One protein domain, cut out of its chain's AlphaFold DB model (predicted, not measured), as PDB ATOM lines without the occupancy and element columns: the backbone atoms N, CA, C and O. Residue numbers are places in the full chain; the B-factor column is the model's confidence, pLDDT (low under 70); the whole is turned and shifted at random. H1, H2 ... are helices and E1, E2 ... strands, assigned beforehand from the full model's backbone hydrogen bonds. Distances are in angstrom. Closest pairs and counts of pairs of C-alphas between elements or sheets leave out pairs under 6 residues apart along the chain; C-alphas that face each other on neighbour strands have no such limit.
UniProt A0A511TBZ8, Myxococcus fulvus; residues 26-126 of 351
ATOM      1  N   LEU A  26       0.377 -34.683 -21.203       93.69
ATOM      2  CA  LEU A  26       0.083 -35.947 -20.552       93.69
ATOM      3  C   LEU A  26       1.083 -36.216 -19.425       93.69
ATOM      4  O   LEU A  26       2.290 -35.993 -19.553       93.69
ATOM      5  N   ALA A  27       0.576 -36.745 -18.314       92.94
ATOM      6  CA  ALA A  27       1.423 -37.206 -17.228       92.94
ATOM      7  C   ALA A  27       2.227 -38.441 -17.656       92.94
ATOM      8  O   ALA A  27       1.730 -39.305 -18.381       92.94
ATOM      9  N   VAL A  28       3.457 -38.547 -17.158       94.50
ATOM     10  CA  VAL A  28       4.262 -39.759 -17.329       94.50
ATOM     11  C   VAL A  28       3.649 -40.891 -16.491       94.50
ATOM     12  O   VAL A  28       3.431 -40.687 -15.292       94.50
ATOM     13  N   PRO A  29       3.393 -42.083 -17.066       92.62
ATOM     14  CA  PRO A  29       2.936 -43.236 -16.298       92.62
ATOM     15  C   PRO A  29       3.895 -43.602 -15.157       92.62
ATOM     16  O   PRO A  29       5.111 -43.411 -15.242       92.62
ATOM     17  N   ALA A  30       3.354 -44.161 -14.073       93.31
ATOM     18  CA  ALA A  30       4.168 -44.610 -12.947       93.31
ATOM     19  C   ALA A  30       5.183 -45.687 -13.373       93.31
ATOM     20  O   ALA A  30       4.933 -46.487 -14.270       93.31
ATOM     21  N   GLY A  31       6.331 -45.728 -12.691       94.81
ATOM     22  CA  GLY A  31       7.386 -46.705 -12.978       94.81
ATOM     23  C   GLY A  31       8.321 -46.320 -14.128       94.81
ATOM     24  O   GLY A  31       9.139 -47.147 -14.527       94.81
ATOM     25  N   MET A  32       8.240 -45.087 -14.634       97.00
ATOM     26  CA  MET A  32       9.212 -44.534 -15.580       97.00
ATOM     27  C   MET A  32      10.360 -43.806 -14.868       97.00
ATOM     28  O   MET A  32      10.179 -43.180 -13.819       97.00
ATOM     29  N   GLY A  33      11.543 -43.880 -15.469       97.06
ATOM     30  CA  GLY A  33      12.728 -43.103 -15.133       97.06
ATOM     31  C   GLY A  33      13.184 -42.242 -16.307       97.06
ATOM     32  O   GLY A  33      12.669 -42.358 -17.419       97.06
ATOM     33  N   HIS A  34      14.173 -41.388 -16.058       97.88
ATOM     34  CA  HIS A  34      14.779 -40.529 -17.073       97.88
ATOM     35  C   HIS A  34      16.135 -41.069 -17.516       97.88
ATOM     36  O   HIS A  34      16.909 -41.561 -16.693       97.88
ATOM     37  N   TYR A  35      16.457 -40.919 -18.797       98.00
ATOM     38  CA  TYR A  35      17.808 -41.113 -19.319       98.00
ATOM     39  C   TYR A  35      18.311 -39.853 -20.021       98.00
ATOM     40  O   TYR A  35      17.526 -39.021 -20.472       98.00
ATOM     41  N   CYS A  36      19.630 -39.740 -20.138       97.50
ATOM     42  CA  CYS A  36      20.298 -38.690 -20.880       97.50
ATOM     43  C   CYS A  36      21.516 -39.230 -21.624       97.50
ATOM     44  O   CYS A  36      22.387 -39.849 -21.017       97.50
ATOM     45  N   SER A  37      21.595 -38.953 -22.921       96.94
ATOM     46  CA  SER A  37      22.758 -39.165 -23.773       96.94
ATOM     47  C   SER A  37      23.248 -37.813 -24.278       96.94
ATOM     48  O   SER A  37      22.521 -37.075 -24.946       96.94
ATOM     49  N   MET A  38      24.496 -37.502 -23.950       96.06
ATOM     50  CA  MET A  38      25.128 -36.228 -24.263       96.06
ATOM     51  C   MET A  38      26.384 -36.426 -25.105       96.06
ATOM     52  O   MET A  38      27.081 -37.434 -24.968       96.06
ATOM     53  N   LEU A  39      26.675 -35.438 -25.946       95.19
ATOM     54  CA  LEU A  39      27.887 -35.342 -26.751       95.19
ATOM     55  C   LEU A  39      28.708 -34.131 -26.304       95.19
ATOM     56  O   LEU A  39      28.153 -33.111 -25.908       95.19
ATOM     57  N   TRP A  40      30.028 -34.240 -26.401       93.56
ATOM     58  CA  TRP A  40      30.972 -33.148 -26.172       93.56
ATOM     59  C   TRP A  40      31.860 -32.942 -27.403       93.56
ATOM     60  O   TRP A  40      31.982 -33.841 -28.246       93.56
ATOM     61  N   PRO A  41      32.541 -31.785 -27.485       88.81
ATOM     62  CA  PRO A  41      33.654 -31.592 -28.407       88.81
ATOM     63  C   PRO A  41      34.693 -32.723 -28.330       88.81
ATOM     64  O   PRO A  41      34.751 -33.482 -27.363       88.81
ATOM     65  N   GLU A  42      35.523 -32.838 -29.370       87.75
ATOM     66  CA  GLU A  42      36.609 -33.838 -29.445       87.75
ATOM     67  C   GLU A  42      36.129 -35.294 -29.315       87.75
ATOM     68  O   GLU A  42      36.844 -36.183 -28.853       87.75
ATOM     69  N   GLN A  43      34.911 -35.550 -29.797       83.94
ATOM     70  CA  GLN A  43      34.278 -36.868 -29.835       83.94
ATOM     71  C   GLN A  43      33.936 -37.469 -28.459       83.94
ATOM     72  O   GLN A  43      33.803 -38.695 -28.318       83.94
ATOM     73  N   GLY A  44      33.789 -36.617 -27.442       93.81
ATOM     74  CA  GLY A  44      33.316 -37.012 -26.120       93.81
ATOM     75  C   GLY A  44      31.833 -37.391 -26.125       93.81
ATOM     76  O   GLY A  44      31.036 -36.868 -26.903       93.81
ATOM     77  N   TRP A  45      31.454 -38.307 -25.240       96.69
ATOM     78  CA  TRP A  45      30.065 -38.683 -25.005       96.69
ATOM     79  C   TRP A  45      29.870 -39.094 -23.547       96.69
ATOM     80  O   TRP A  45      30.822 -39.511 -22.885       96.69
ATOM     81  N   ALA A  46      28.635 -39.004 -23.061       97.12
ATOM     82  CA  ALA A  46      28.229 -39.584 -21.787       97.12
ATOM     83  C   ALA A  46      26.789 -40.098 -21.860       97.12
ATOM     84  O   ALA A  46      25.969 -39.599 -22.635       97.12
ATOM     85  N   PHE A  47      26.488 -41.106 -21.046       98.12
ATOM     86  CA  PHE A  47      25.163 -41.705 -20.971       98.12
ATOM     87  C   PHE A  47      24.822 -42.029 -19.518       98.12
ATOM     88  O   PHE A  47      25.527 -42.792 -18.862       98.12
ATOM     89  N   ALA A  48      23.756 -41.414 -19.014       97.94
ATOM     90  CA  ALA A  48      23.317 -41.517 -17.629       97.94
ATOM     91  C   ALA A  48      21.807 -41.744 -17.557       97.94
ATOM     92  O   ALA A  48      21.067 -41.428 -18.487       97.94
ATOM     93  N   TRP A  49      21.335 -42.278 -16.436       98.19
ATOM     94  CA  TRP A  49      19.917 -42.508 -16.189       98.19
ATOM     95  C   TRP A  49      19.618 -42.472 -14.692       98.19
ATOM     96  O   TRP A  49      20.500 -42.691 -13.861       98.19
ATOM     97  N   GLY A  50      18.360 -42.214 -14.350       97.06
ATOM     98  CA  GLY A  50      17.864 -42.271 -12.982       97.06
ATOM     99  C   GLY A  50      16.488 -42.935 -12.908       97.06
ATOM    100  O   GLY A  50      15.680 -42.785 -13.822       97.06
ATOM    101  N   PRO A  51      16.196 -43.670 -11.823       94.56
ATOM    102  CA  PRO A  51      15.081 -44.621 -11.757       94.56
ATOM    103  C   PRO A  51      13.694 -43.981 -11.656       94.56
ATOM    104  O   PRO A  51      12.704 -44.699 -11.554       94.56
ATOM    105  N   THR A  52      13.616 -42.652 -11.624       94.62
ATOM    106  CA  THR A  52      12.368 -41.910 -11.427       94.62
ATOM    107  C   THR A  52      12.334 -40.690 -12.335       94.62
ATOM    108  O   THR A  52      13.382 -40.181 -12.730       94.62
ATOM    109  N   THR A  53      11.142 -40.165 -12.580       91.50
ATOM    110  CA  THR A  53      10.929 -38.897 -13.294       91.50
ATOM    111  C   THR A  53      11.375 -37.659 -12.505       91.50
ATOM    112  O   THR A  53      11.452 -36.573 -13.060       91.50
ATOM    113  N   ASN A  54      11.748 -37.810 -11.228       92.88
ATOM    114  CA  ASN A  54      12.412 -36.756 -10.448       92.88
ATOM    115  C   ASN A  54      13.937 -36.742 -10.654       92.88
ATOM    116  O   ASN A  54      14.639 -35.908 -10.087       92.88
ATOM    117  N   SER A  55      14.484 -37.713 -11.390       93.19
ATOM    118  CA  SER A  55      15.912 -37.762 -11.685       93.19
ATOM    119  C   SER A  55      16.258 -36.810 -12.828       93.19
ATOM    120  O   SER A  55      15.557 -36.765 -13.834       93.19
ATOM    121  N   ALA A  56      17.382 -36.106 -12.694       96.06
ATOM    122  CA  ALA A  56      17.881 -35.168 -13.697       96.06
ATOM    123  C   ALA A  56      19.252 -35.612 -14.257       96.06
ATOM    124  O   ALA A  56      20.262 -34.944 -14.026       96.06
ATOM    125  N   PRO A  57      19.340 -36.761 -14.960       97.12
ATOM    126  CA  PRO A  57      20.616 -37.276 -15.462       97.12
ATOM    127  C   PRO A  57      21.348 -36.303 -16.399       97.12
ATOM    128  O   PRO A  57      22.574 -36.257 -16.367       97.12
ATOM    129  N   CYS A  58      20.645 -35.483 -17.187       96.31
ATOM    130  CA  CYS A  58      21.305 -34.474 -18.020       96.31
ATOM    131  C   CYS A  58      21.976 -33.375 -17.191       96.31
ATOM    132  O   CYS A  58      23.103 -32.978 -17.480       96.31
ATOM    133  N   GLU A  59      21.332 -32.911 -16.120       95.00
ATOM    134  CA  GLU A  59      21.937 -31.941 -15.203       95.00
ATOM    135  C   GLU A  59      23.147 -32.536 -14.480       95.00
ATOM    136  O   GLU A  59      24.181 -31.877 -14.363       95.00
ATOM    137  N   GLN A  60      23.056 -33.802 -14.057       94.69
ATOM    138  CA  GLN A  60      24.175 -34.521 -13.442       94.69
ATOM    139  C   GLN A  60      25.385 -34.592 -14.377       94.69
ATOM    140  O   GLN A  60      26.513 -34.378 -13.937       94.69
ATOM    141  N   LEU A  61      25.158 -34.856 -15.663       95.38
ATOM    142  CA  LEU A  61      26.206 -34.880 -16.676       95.38
ATOM    143  C   LEU A  61      26.792 -33.482 -16.942       95.38
ATOM    144  O   LEU A  61      28.013 -33.325 -16.969       95.38
ATOM    145  N   ARG A  62      25.954 -32.442 -17.051       93.81
ATOM    146  CA  ARG A  62      26.417 -31.045 -17.194       93.81
ATOM    147  C   ARG A  62      27.241 -30.569 -15.996       93.81
ATOM    148  O   ARG A  62      28.172 -29.788 -16.169       93.81
ATOM    149  N   ALA A  63      26.927 -31.045 -14.791       93.62
ATOM    150  CA  ALA A  63      27.688 -30.730 -13.584       93.62
ATOM    151  C   ALA A  63      29.098 -31.353 -13.580       93.62
ATOM    152  O   ALA A  63      29.977 -30.863 -12.873       93.62
ATOM    153  N   GLN A  64      29.324 -32.415 -14.360       89.19
ATOM    154  CA  GLN A  64      30.627 -33.077 -14.477       89.19
ATOM    155  C   GLN A  64      31.533 -32.396 -15.509       89.19
ATOM    156  O   GLN A  64      32.745 -32.329 -15.301       89.19
ATOM    157  N   ALA A  65      30.966 -31.883 -16.605       88.00
ATOM    158  CA  ALA A  65      31.712 -31.182 -17.647       88.00
ATOM    159  C   ALA A  65      30.833 -30.170 -18.400       88.00
ATOM    160  O   ALA A  65      29.765 -30.504 -18.915       88.00
ATOM    161  N   ALA A  66      31.320 -28.934 -18.531       87.56
ATOM    162  CA  ALA A  66      30.648 -27.887 -19.297       87.56
ATOM    163  C   ALA A  66      30.747 -28.121 -20.818       87.56
ATOM    164  O   ALA A  66      31.656 -28.800 -21.294       87.56
ATOM    165  N   GLY A  67      29.832 -27.515 -21.582       85.94
ATOM    166  CA  GLY A  67      29.884 -27.493 -23.051       85.94
ATOM    167  C   GLY A  67      29.400 -28.766 -23.752       85.94
ATOM    168  O   GLY A  67      29.715 -28.951 -24.922       85.94
ATOM    169  N   GLY A  68      28.679 -29.641 -23.045       89.94
ATOM    170  CA  GLY A  68      28.039 -30.813 -23.637       89.94
ATOM    171  C   GLY A  68      26.620 -30.522 -24.119       89.94
ATOM    172  O   GLY A  68      25.853 -29.852 -23.423       89.94
ATOM    173  N   ASP A  69      26.261 -31.094 -25.264       92.75
ATOM    174  CA  ASP A  69      24.934 -31.001 -25.867       92.75
ATOM    175  C   ASP A  69      24.125 -32.271 -25.605       92.75
ATOM    176  O   ASP A  69      24.630 -33.393 -25.688       92.75
ATOM    177  N   VAL A  70      22.833 -32.107 -25.319       93.31
ATOM    178  CA  VAL A  70      21.917 -33.243 -25.161       93.31
ATOM    179  C   VAL A  70      21.513 -33.760 -26.527       93.31
ATOM    180  O   VAL A  70      20.671 -33.182 -27.222       93.31
ATOM    181  N   ALA A  71      22.107 -34.892 -26.896       92.44
ATOM    182  CA  ALA A  71      21.759 -35.602 -28.113       92.44
ATOM    183  C   ALA A  71      20.397 -36.289 -27.962       92.44
ATOM    184  O   ALA A  71      19.549 -36.175 -28.854       92.44
ATOM    185  N   ARG A  72      20.165 -36.975 -26.835       92.69
ATOM    186  CA  ARG A  72      18.892 -37.633 -26.500       92.69
ATOM    187  C   ARG A  72      18.606 -37.531 -25.010       92.69
ATOM    188  O   ARG A  72      19.512 -37.677 -24.198       92.69
ATOM    189  N   ALA A  73      17.342 -37.358 -24.667       95.38
ATOM    190  CA  ALA A  73      16.857 -37.430 -23.302       95.38
ATOM    191  C   ALA A  73      15.380 -37.805 -23.349       95.38
ATOM    192  O   ALA A  73      14.653 -37.366 -24.240       95.38
ATOM    193  N   GLY A  74      14.954 -38.672 -22.442       95.56
ATOM    194  CA  GLY A  74      13.601 -39.203 -22.489       95.56
ATOM    195  C   GLY A  74      13.326 -40.213 -21.399       95.56
ATOM    196  O   GLY A  74      14.037 -40.289 -20.390       95.56
ATOM    197  N   LEU A  75      12.284 -40.999 -21.635       96.56
ATOM    198  CA  LEU A  75      11.760 -41.952 -20.669       96.56
ATOM    199  C   LEU A  75      12.326 -43.358 -20.893       96.56
ATOM    200  O   LEU A  75      12.591 -43.781 -22.018       96.56
ATOM    201  N   TYR A  76      12.455 -44.113 -19.806       96.69
ATOM    202  CA  TYR A  76      12.636 -45.564 -19.839       96.69
ATOM    203  C   TYR A  76      11.837 -46.213 -18.706       96.69
ATOM    204  O   TYR A  76      11.579 -45.588 -17.679       96.69
ATOM    205  N   SER A  77      11.458 -47.480 -18.854       96.69
ATOM    206  CA  SER A  77      10.768 -48.225 -17.803       96.69
ATOM    207  C   SER A  77      11.755 -48.674 -16.725       96.69
ATOM    208  O   SER A  77      12.712 -49.396 -17.006       96.69
ATOM    209  N   ALA A  78      11.531 -48.300 -15.466       96.56
ATOM    210  CA  ALA A  78      12.430 -48.650 -14.366       96.56
ATOM    211  C   ALA A  78      12.441 -50.160 -14.056       96.56
ATOM    212  O   ALA A  78      13.441 -50.676 -13.554       96.56
ATOM    213  N   GLN A  79      11.348 -50.865 -14.368       95.50
ATOM    214  CA  GLN A  79      11.184 -52.304 -14.112       95.50
ATOM    215  C   GLN A  79      10.773 -53.105 -15.355       95.50
ATOM    216  O   GLN A  79      11.106 -54.285 -15.455       95.50
ATOM    217  N   GLY A  80      10.058 -52.481 -16.293       94.19
ATOM    218  CA  GLY A  80       9.606 -53.112 -17.528       94.19
ATOM    219  C   GLY A  80      10.723 -53.274 -18.554       94.19
ATOM    220  O   GLY A  80      11.893 -52.990 -18.293       94.19
ATOM    221  N   ARG A  81      10.358 -53.766 -19.737       93.56
ATOM    222  CA  ARG A  81      11.302 -53.972 -20.835       93.56
ATOM    223  C   ARG A  81      11.653 -52.641 -21.499       93.56
ATOM    224  O   ARG A  81      10.788 -51.793 -21.706       93.56
ATOM    225  N   ASN A  82      12.927 -52.483 -21.834       94.00
ATOM    226  CA  ASN A  82      13.453 -51.367 -22.604       94.00
ATOM    227  C   ASN A  82      14.277 -51.884 -23.771       94.00
ATOM    228  O   ASN A  82      14.946 -52.915 -23.669       94.00
ATOM    229  N   ASN A  83      14.272 -51.099 -24.835       91.19
ATOM    230  CA  ASN A  83      15.082 -51.272 -26.022       91.19
ATOM    231  C   ASN A  83      16.042 -50.080 -26.120       91.19
ATOM    232  O   ASN A  83      15.634 -48.928 -25.962       91.19
ATOM    233  N   VAL A  84      17.325 -50.357 -26.348       92.25
ATOM    234  CA  VAL A  84      18.380 -49.346 -26.476       92.25
ATOM    235  C   VAL A  84      19.050 -49.498 -27.828       92.25
ATOM    236  O   VAL A  84      19.530 -50.580 -28.165       92.25
ATOM    237  N   ILE A  85      19.116 -48.397 -28.570       90.56
ATOM    238  CA  ILE A  85      19.894 -48.266 -29.800       90.56
ATOM    239  C   ILE A  85      21.064 -47.334 -29.494       90.56
ATOM    240  O   ILE A  85      20.850 -46.212 -29.033       90.56
ATOM    241  N   SER A  86      22.291 -47.772 -29.768       91.62
ATOM    242  CA  SER A  86      23.453 -46.879 -29.806       91.62
ATOM    243  C   SER A  86      23.920 -46.672 -31.235       91.62
ATOM    244  O   SER A  86      23.887 -47.601 -32.046       91.62
ATOM    245  N   ARG A  87      24.383 -45.460 -31.529       91.00
ATOM    246  CA  ARG A  87      25.108 -45.133 -32.757       91.00
ATOM    247  C   ARG A  87      26.349 -44.343 -32.399       91.00
ATOM    248  O   ARG A  87      26.237 -43.363 -31.671       91.00
ATOM    249  N   CYS A  88      27.499 -44.752 -32.910       92.44
ATOM    250  CA  CYS A  88      28.775 -44.096 -32.640       92.44
ATOM    251  C   CYS A  88      29.401 -43.543 -33.929       92.44
ATOM    252  O   CYS A  88      29.008 -43.917 -35.036       92.44
ATOM    253  N   ALA A  89      30.389 -42.654 -33.794       92.06
ATOM    254  CA  ALA A  89      31.035 -41.970 -34.923       92.06
ATOM    255  C   ALA A  89      31.719 -42.914 -35.927       92.06
ATOM    256  O   ALA A  89      31.912 -42.544 -37.081       92.06
ATOM    257  N   ASP A  90      32.083 -44.123 -35.498       88.44
ATOM    258  CA  ASP A  90      32.676 -45.163 -36.347       88.44
ATOM    259  C   ASP A  90      31.644 -45.887 -37.237       88.44
ATOM    260  O   ASP A  90      31.995 -46.820 -37.957       88.44
ATOM    261  N   GLY A  91      30.374 -45.472 -37.189       86.50
ATOM    262  CA  GLY A  91      29.267 -46.097 -37.911       86.50
ATOM    263  C   GLY A  91      28.695 -47.332 -37.214       86.50
ATOM    264  O   GLY A  91      27.745 -47.925 -37.725       86.50
ATOM    265  N   THR A  92      29.223 -47.722 -36.048       88.56
ATOM    266  CA  THR A  92      28.701 -48.875 -35.316       88.56
ATOM    267  C   THR A  92      27.299 -48.592 -34.796       88.56
ATOM    268  O   THR A  92      27.044 -47.554 -34.182       88.56
ATOM    269  N   VAL A  93      26.413 -49.568 -34.998       87.00
ATOM    270  CA  VAL A  93      25.077 -49.609 -34.409       87.00
ATOM    271  C   VAL A  93      25.005 -50.785 -33.446       87.00
ATOM    272  O   VAL A  93      25.281 -51.920 -33.832       87.00
ATOM    273  N   GLY A  94      24.639 -50.512 -32.197       88.31
ATOM    274  CA  GLY A  94      24.422 -51.538 -31.175       88.31
ATOM    275  C   GLY A  94      22.975 -51.549 -30.692       88.31
ATOM    276  O   GLY A  94      22.340 -50.495 -30.644       88.31
ATOM    277  N   LEU A  95      22.466 -52.735 -30.348       88.94
ATOM    278  CA  LEU A  95      21.067 -52.972 -29.984       88.94
ATOM    279  C   LEU A  95      20.997 -53.846 -28.728       88.94
ATOM    280  O   LEU A  95      21.586 -54.927 -28.700       88.94
ATOM    281  N   TRP A  96      20.267 -53.401 -27.702       91.94
ATOM    282  CA  TRP A  96      20.135 -54.129 -26.430       91.94
ATOM    283  C   TRP A  96      18.714 -54.073 -25.894       91.94
ATOM    284  O   TRP A  96      18.137 -52.994 -25.778       91.94
ATOM    285  N   SER A  97      18.145 -55.236 -25.570       91.00
ATOM    286  CA  SER A  97      16.804 -55.361 -24.989       91.00
ATOM    287  C   SER A  97      16.911 -56.046 -23.638       91.00
ATOM    288  O   SER A  97      17.667 -57.008 -23.483       91.00
ATOM    289  N   GLY A  98      16.164 -55.571 -22.652       93.25
ATOM    290  CA  GLY A  98      16.189 -56.155 -21.317       93.25
ATOM    291  C   GLY A  98      15.273 -55.435 -20.342       93.25
ATOM    292  O   GLY A  98      14.626 -54.453 -20.692       93.25
ATOM    293  N   LEU A  99      15.209 -55.941 -19.112       95.88
ATOM    294  CA  LEU A  99      14.371 -55.370 -18.056       95.88
ATOM    295  C   LEU A  99      15.091 -54.236 -17.321       95.88
ATOM    296  O   LEU A  99      16.301 -54.306 -17.069       95.88
ATOM    297  N   GLY A 100      14.330 -53.212 -16.944       97.00
ATOM    298  CA  GLY A 100      14.808 -52.052 -16.205       97.00
ATOM    299  C   GLY A 100      16.006 -51.390 -16.884       97.00
ATOM    300  O   GLY A 100      16.037 -51.209 -18.100       97.00
ATOM    301  N   ALA A 101      17.033 -51.071 -16.096       97.81
ATOM    302  CA  ALA A 101      18.251 -50.423 -16.586       97.81
ATOM    303  C   ALA A 101      19.285 -51.378 -17.226       97.81
ATOM    304  O   ALA A 101      20.322 -50.912 -17.698       97.81
ATOM    305  N   SER A 102      19.046 -52.696 -17.257       98.12
ATOM    306  CA  SER A 102      20.038 -53.662 -17.770       98.12
ATOM    307  C   SER A 102      20.487 -53.427 -19.225       98.12
ATOM    308  O   SER A 102      21.698 -53.481 -19.473       98.12
ATOM    309  N   PRO A 103      19.610 -53.101 -20.200       97.00
ATOM    310  CA  PRO A 103      20.071 -52.808 -21.556       97.00
ATOM    311  C   PRO A 103      20.820 -51.469 -21.645       97.00
ATOM    312  O   PRO A 103      21.759 -51.364 -22.429       97.00
ATOM    313  N   LEU A 104      20.489 -50.478 -20.805       98.38
ATOM    314  CA  LEU A 104      21.216 -49.200 -20.741       98.38
ATOM    315  C   LEU A 104      22.654 -49.422 -20.246       98.38
ATOM    316  O   LEU A 104      23.607 -48.930 -20.847       98.38
ATOM    317  N   GLN A 105      22.814 -50.227 -19.191       98.50
ATOM    318  CA  GLN A 105      24.124 -50.621 -18.660       98.50
ATOM    319  C   GLN A 105      24.956 -51.374 -19.701       98.50
ATOM    320  O   GLN A 105      26.150 -51.119 -19.839       98.50
ATOM    321  N   SER A 106      24.319 -52.282 -20.444       98.44
ATOM    322  CA  SER A 106      24.987 -53.102 -21.459       98.44
ATOM    323  C   SER A 106      25.467 -52.255 -22.638       98.44
ATOM    324  O   SER A 106      26.611 -52.393 -23.065       98.44
ATOM    325  N   ALA A 107      24.628 -51.323 -23.103       97.75
ATOM    326  CA  ALA A 107      24.978 -50.367 -24.146       97.75
ATOM    327  C   ALA A 107      26.137 -49.451 -23.725       97.75
ATOM    328  O   ALA A 107      27.102 -49.279 -24.470       97.75
ATOM    329  N   HIS A 108      26.070 -48.902 -22.506       98.38
ATOM    330  CA  HIS A 108      27.141 -48.082 -21.943       98.38
ATOM    331  C   HIS A 108      28.459 -48.867 -21.871       98.38
ATOM    332  O   HIS A 108      29.496 -48.390 -22.333       98.38
ATOM    333  N   ALA A 109      28.424 -50.079 -21.309       98.44
ATOM    334  CA  ALA A 109      29.602 -50.923 -21.150       98.44
ATOM    335  C   ALA A 109      30.232 -51.302 -22.496       98.44
ATOM    336  O   ALA A 109      31.453 -51.245 -22.607       98.44
ATOM    337  N   ASP A 110      29.438 -51.636 -23.520       98.00
ATOM    338  CA  ASP A 110      29.967 -51.904 -24.865       98.00
ATOM    339  C   ASP A 110      30.746 -50.704 -25.411       98.00
ATOM    340  O   ASP A 110      31.897 -50.849 -25.829       98.00
ATOM    341  N   ALA A 111      30.142 -49.514 -25.353       97.50
ATOM    342  CA  ALA A 111      30.757 -48.304 -25.873       97.50
ATOM    343  C   ALA A 111      32.036 -47.928 -25.112       97.50
ATOM    344  O   ALA A 111      33.034 -47.554 -25.734       97.50
ATOM    345  N   THR A 112      32.046 -48.069 -23.783       97.50
ATOM    346  CA  THR A 112      33.240 -47.821 -22.960       97.50
ATOM    347  C   THR A 112      34.336 -48.855 -23.217       97.50
ATOM    348  O   THR A 112      35.482 -48.474 -23.461       97.50
ATOM    349  N   ASN A 113      34.008 -50.150 -23.199       97.88
ATOM    350  CA  ASN A 113      34.986 -51.235 -23.333       97.88
ATOM    351  C   ASN A 113      35.678 -51.223 -24.701       97.88
ATOM    352  O   ASN A 113      36.866 -51.530 -24.789       97.88
ATOM    353  N   HIS A 114      34.960 -50.815 -25.748       97.25
ATOM    354  CA  HIS A 114      35.506 -50.662 -27.096       97.25
ATOM    355  C   HIS A 114      36.032 -49.248 -27.387       97.25
ATOM    356  O   HIS A 114      36.407 -48.965 -28.521       97.25
ATOM    357  N   GLN A 115      36.076 -48.358 -26.384       96.75
ATOM    358  CA  GLN A 115      36.578 -46.981 -26.501       96.75
ATOM    359  C   GLN A 115      35.925 -46.183 -27.643       96.75
ATOM    360  O   GLN A 115      36.571 -45.358 -28.301       96.75
ATOM    361  N   ARG A 116      34.633 -46.431 -27.873       95.75
ATOM    362  CA  ARG A 116      33.874 -45.803 -28.952       95.75
ATOM    363  C   ARG A 116      33.777 -44.293 -28.749       95.75
ATOM    364  O   ARG A 116      33.937 -43.775 -27.642       95.75
ATOM    365  N   LYS A 117      33.518 -43.585 -29.842       96.31
ATOM    366  CA  LYS A 117      33.562 -42.121 -29.929       96.31
ATOM    367  C   LYS A 117      32.220 -41.564 -30.386       96.31
ATOM    368  O   LYS A 117      31.541 -42.206 -31.187       96.31
ATOM    369  N   SER A 118      31.845 -40.396 -29.861       94.94
ATOM    370  CA  SER A 118      30.562 -39.713 -30.106       94.94
ATOM    371  C   SER A 118      29.348 -40.653 -30.142       94.94
ATOM    372  O   SER A 118      28.608 -40.682 -31.124       94.94
ATOM    373  N   CYS A 119      29.169 -41.476 -29.107       95.25
ATOM    374  CA  CYS A 119      28.045 -42.405 -29.059       95.25
ATOM    375  C   CYS A 119      26.763 -41.713 -28.591       95.25
ATOM    376  O   CYS A 119      26.722 -41.127 -27.508       95.25
ATOM    377  N   VAL A 120      25.704 -41.839 -29.387       94.06
ATOM    378  CA  VAL A 120      24.344 -41.412 -29.058       94.06
ATOM    379  C   VAL A 120      23.516 -42.635 -28.699       94.06
ATOM    380  O   VAL A 120      23.436 -43.585 -29.479       94.06
ATOM    381  N   PHE A 121      22.871 -42.591 -27.538       94.75
ATOM    382  CA  PHE A 121      22.009 -43.655 -27.034       94.75
ATOM    383  C   PHE A 121      20.556 -43.195 -27.072       94.75
ATOM    384  O   PHE A 121      20.198 -42.166 -26.500       94.75
ATOM    385  N   THR A 122      19.715 -43.968 -27.747       92.62
ATOM    386  CA  THR A 122      18.266 -43.773 -27.804       92.62
ATOM    387  C   THR A 122      17.604 -44.916 -27.054       92.62
ATOM    388  O   THR A 122      17.899 -46.080 -27.335       92.62
ATOM    389  N   VAL A 123      16.730 -44.592 -26.104       93.62
ATOM    390  CA  VAL A 123      16.013 -45.582 -25.296       93.62
ATOM    391  C   VAL A 123      14.523 -45.465 -25.584       93.62
ATOM    392  O   VAL A 123      13.977 -44.365 -25.682       93.62
ATOM    393  N   ALA A 124      13.857 -46.606 -25.723       91.56
ATOM    394  CA  ALA A 124      12.406 -46.675 -25.725       91.56
ATOM    395  C   ALA A 124      11.944 -47.764 -24.750       91.56
ATOM    396  O   ALA A 124      12.460 -48.888 -24.816       91.56
ATOM    397  N   PRO A 125      10.992 -47.467 -23.851       93.12
ATOM    398  CA  PRO A 125      10.282 -48.516 -23.146       93.12
ATOM    399  C   PRO A 125       9.416 -49.297 -24.139       93.12
ATOM    400  O   PRO A 125       8.925 -48.740 -25.116       93.12
ATOM    401  N   ASP A 126       9.204 -50.578 -23.863       88.44
ATOM    402  CA  ASP A 126       8.327 -51.440 -24.671       88.44
ATOM    403  C   ASP A 126       6.846 -51.029 -24.549       88.44
ATOM    404  O   ASP A 126       6.037 -51.239 -25.447       88.44
TER     405      ASP A 126
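AT A GLANCE: This is residues 26 to 126 of the 351 residues of a protein of Myxococcus fulvus (UniProt A0A511TBZ8). Two three-stranded antiparallel sheets, E2 E1 E3 and E5 E4 E6, form a wedge-like sandwich, partly face to face and nearest where E3 meets E6. H2 packs on E4 and E5 in the wedge's opening, while H1 covers the first sheet's opposite face. The 101 printed residues include six named strands and two named helices, ordered E1 E2 H1 E3 E4 E5 H2 E6, class mixed. The whole is compact, radius of gyration of the C-alphas 12.9 A, spanning 38 by 27 by 21 A.

HOW THE PARTS SIT: E1, residues 32 to 40, is the inner strand between edge strands E2, residues 44 to 50, and E3, residues 69 to 77; N 36 and O 48, and N 37 and O 72, are each 2.8 A apart, within hydrogen-bond range. H1, residues 57 to 64, is on this sheet over E2 and E1, height 8.2 A; the closest C-alphas of E1 and H1, Cys 36 and Cys 58, are 5.2 A apart. H2, residues 102 to 113, is on the opposite face, height 10.1 A. E4, residues 81 to 87, has neighbours E5, residues 93 to 99, with N 84 and O 96 2.8 A apart, and E6, residues 120 to 125, with N 85 and O 122 2.9 A apart. H2 is on this sheet too, over E5 and E4, height 8.6 A, in two layers, a helix on one face of a sheet. The closest C-alphas of E3 and E6, Tyr 76 and Pro 125, are 5.0 A apart. E2, H1, E3 and E5, H2, E6 are split strand-helix-strand units, another strand between their two, with right-handed crossovers. In H1 and H2 every O i to N i+4 pair is within range.

IN THESE COORDINATES: E1 begins at C-alpha 32 (9.212, -44.534, -15.580) and is 26.7 A long; E3 is 23.7 A and H2 16.1 A. E6 ends at C-alpha 125 (10.282, -48.516, -23.146).

THE WHOLE: The C-alphas farthest apart, Leu 26 and His 114, are 38.9 A apart. The printed part has no cut, no link is long, and no printed residue is under 70 in pLDDT.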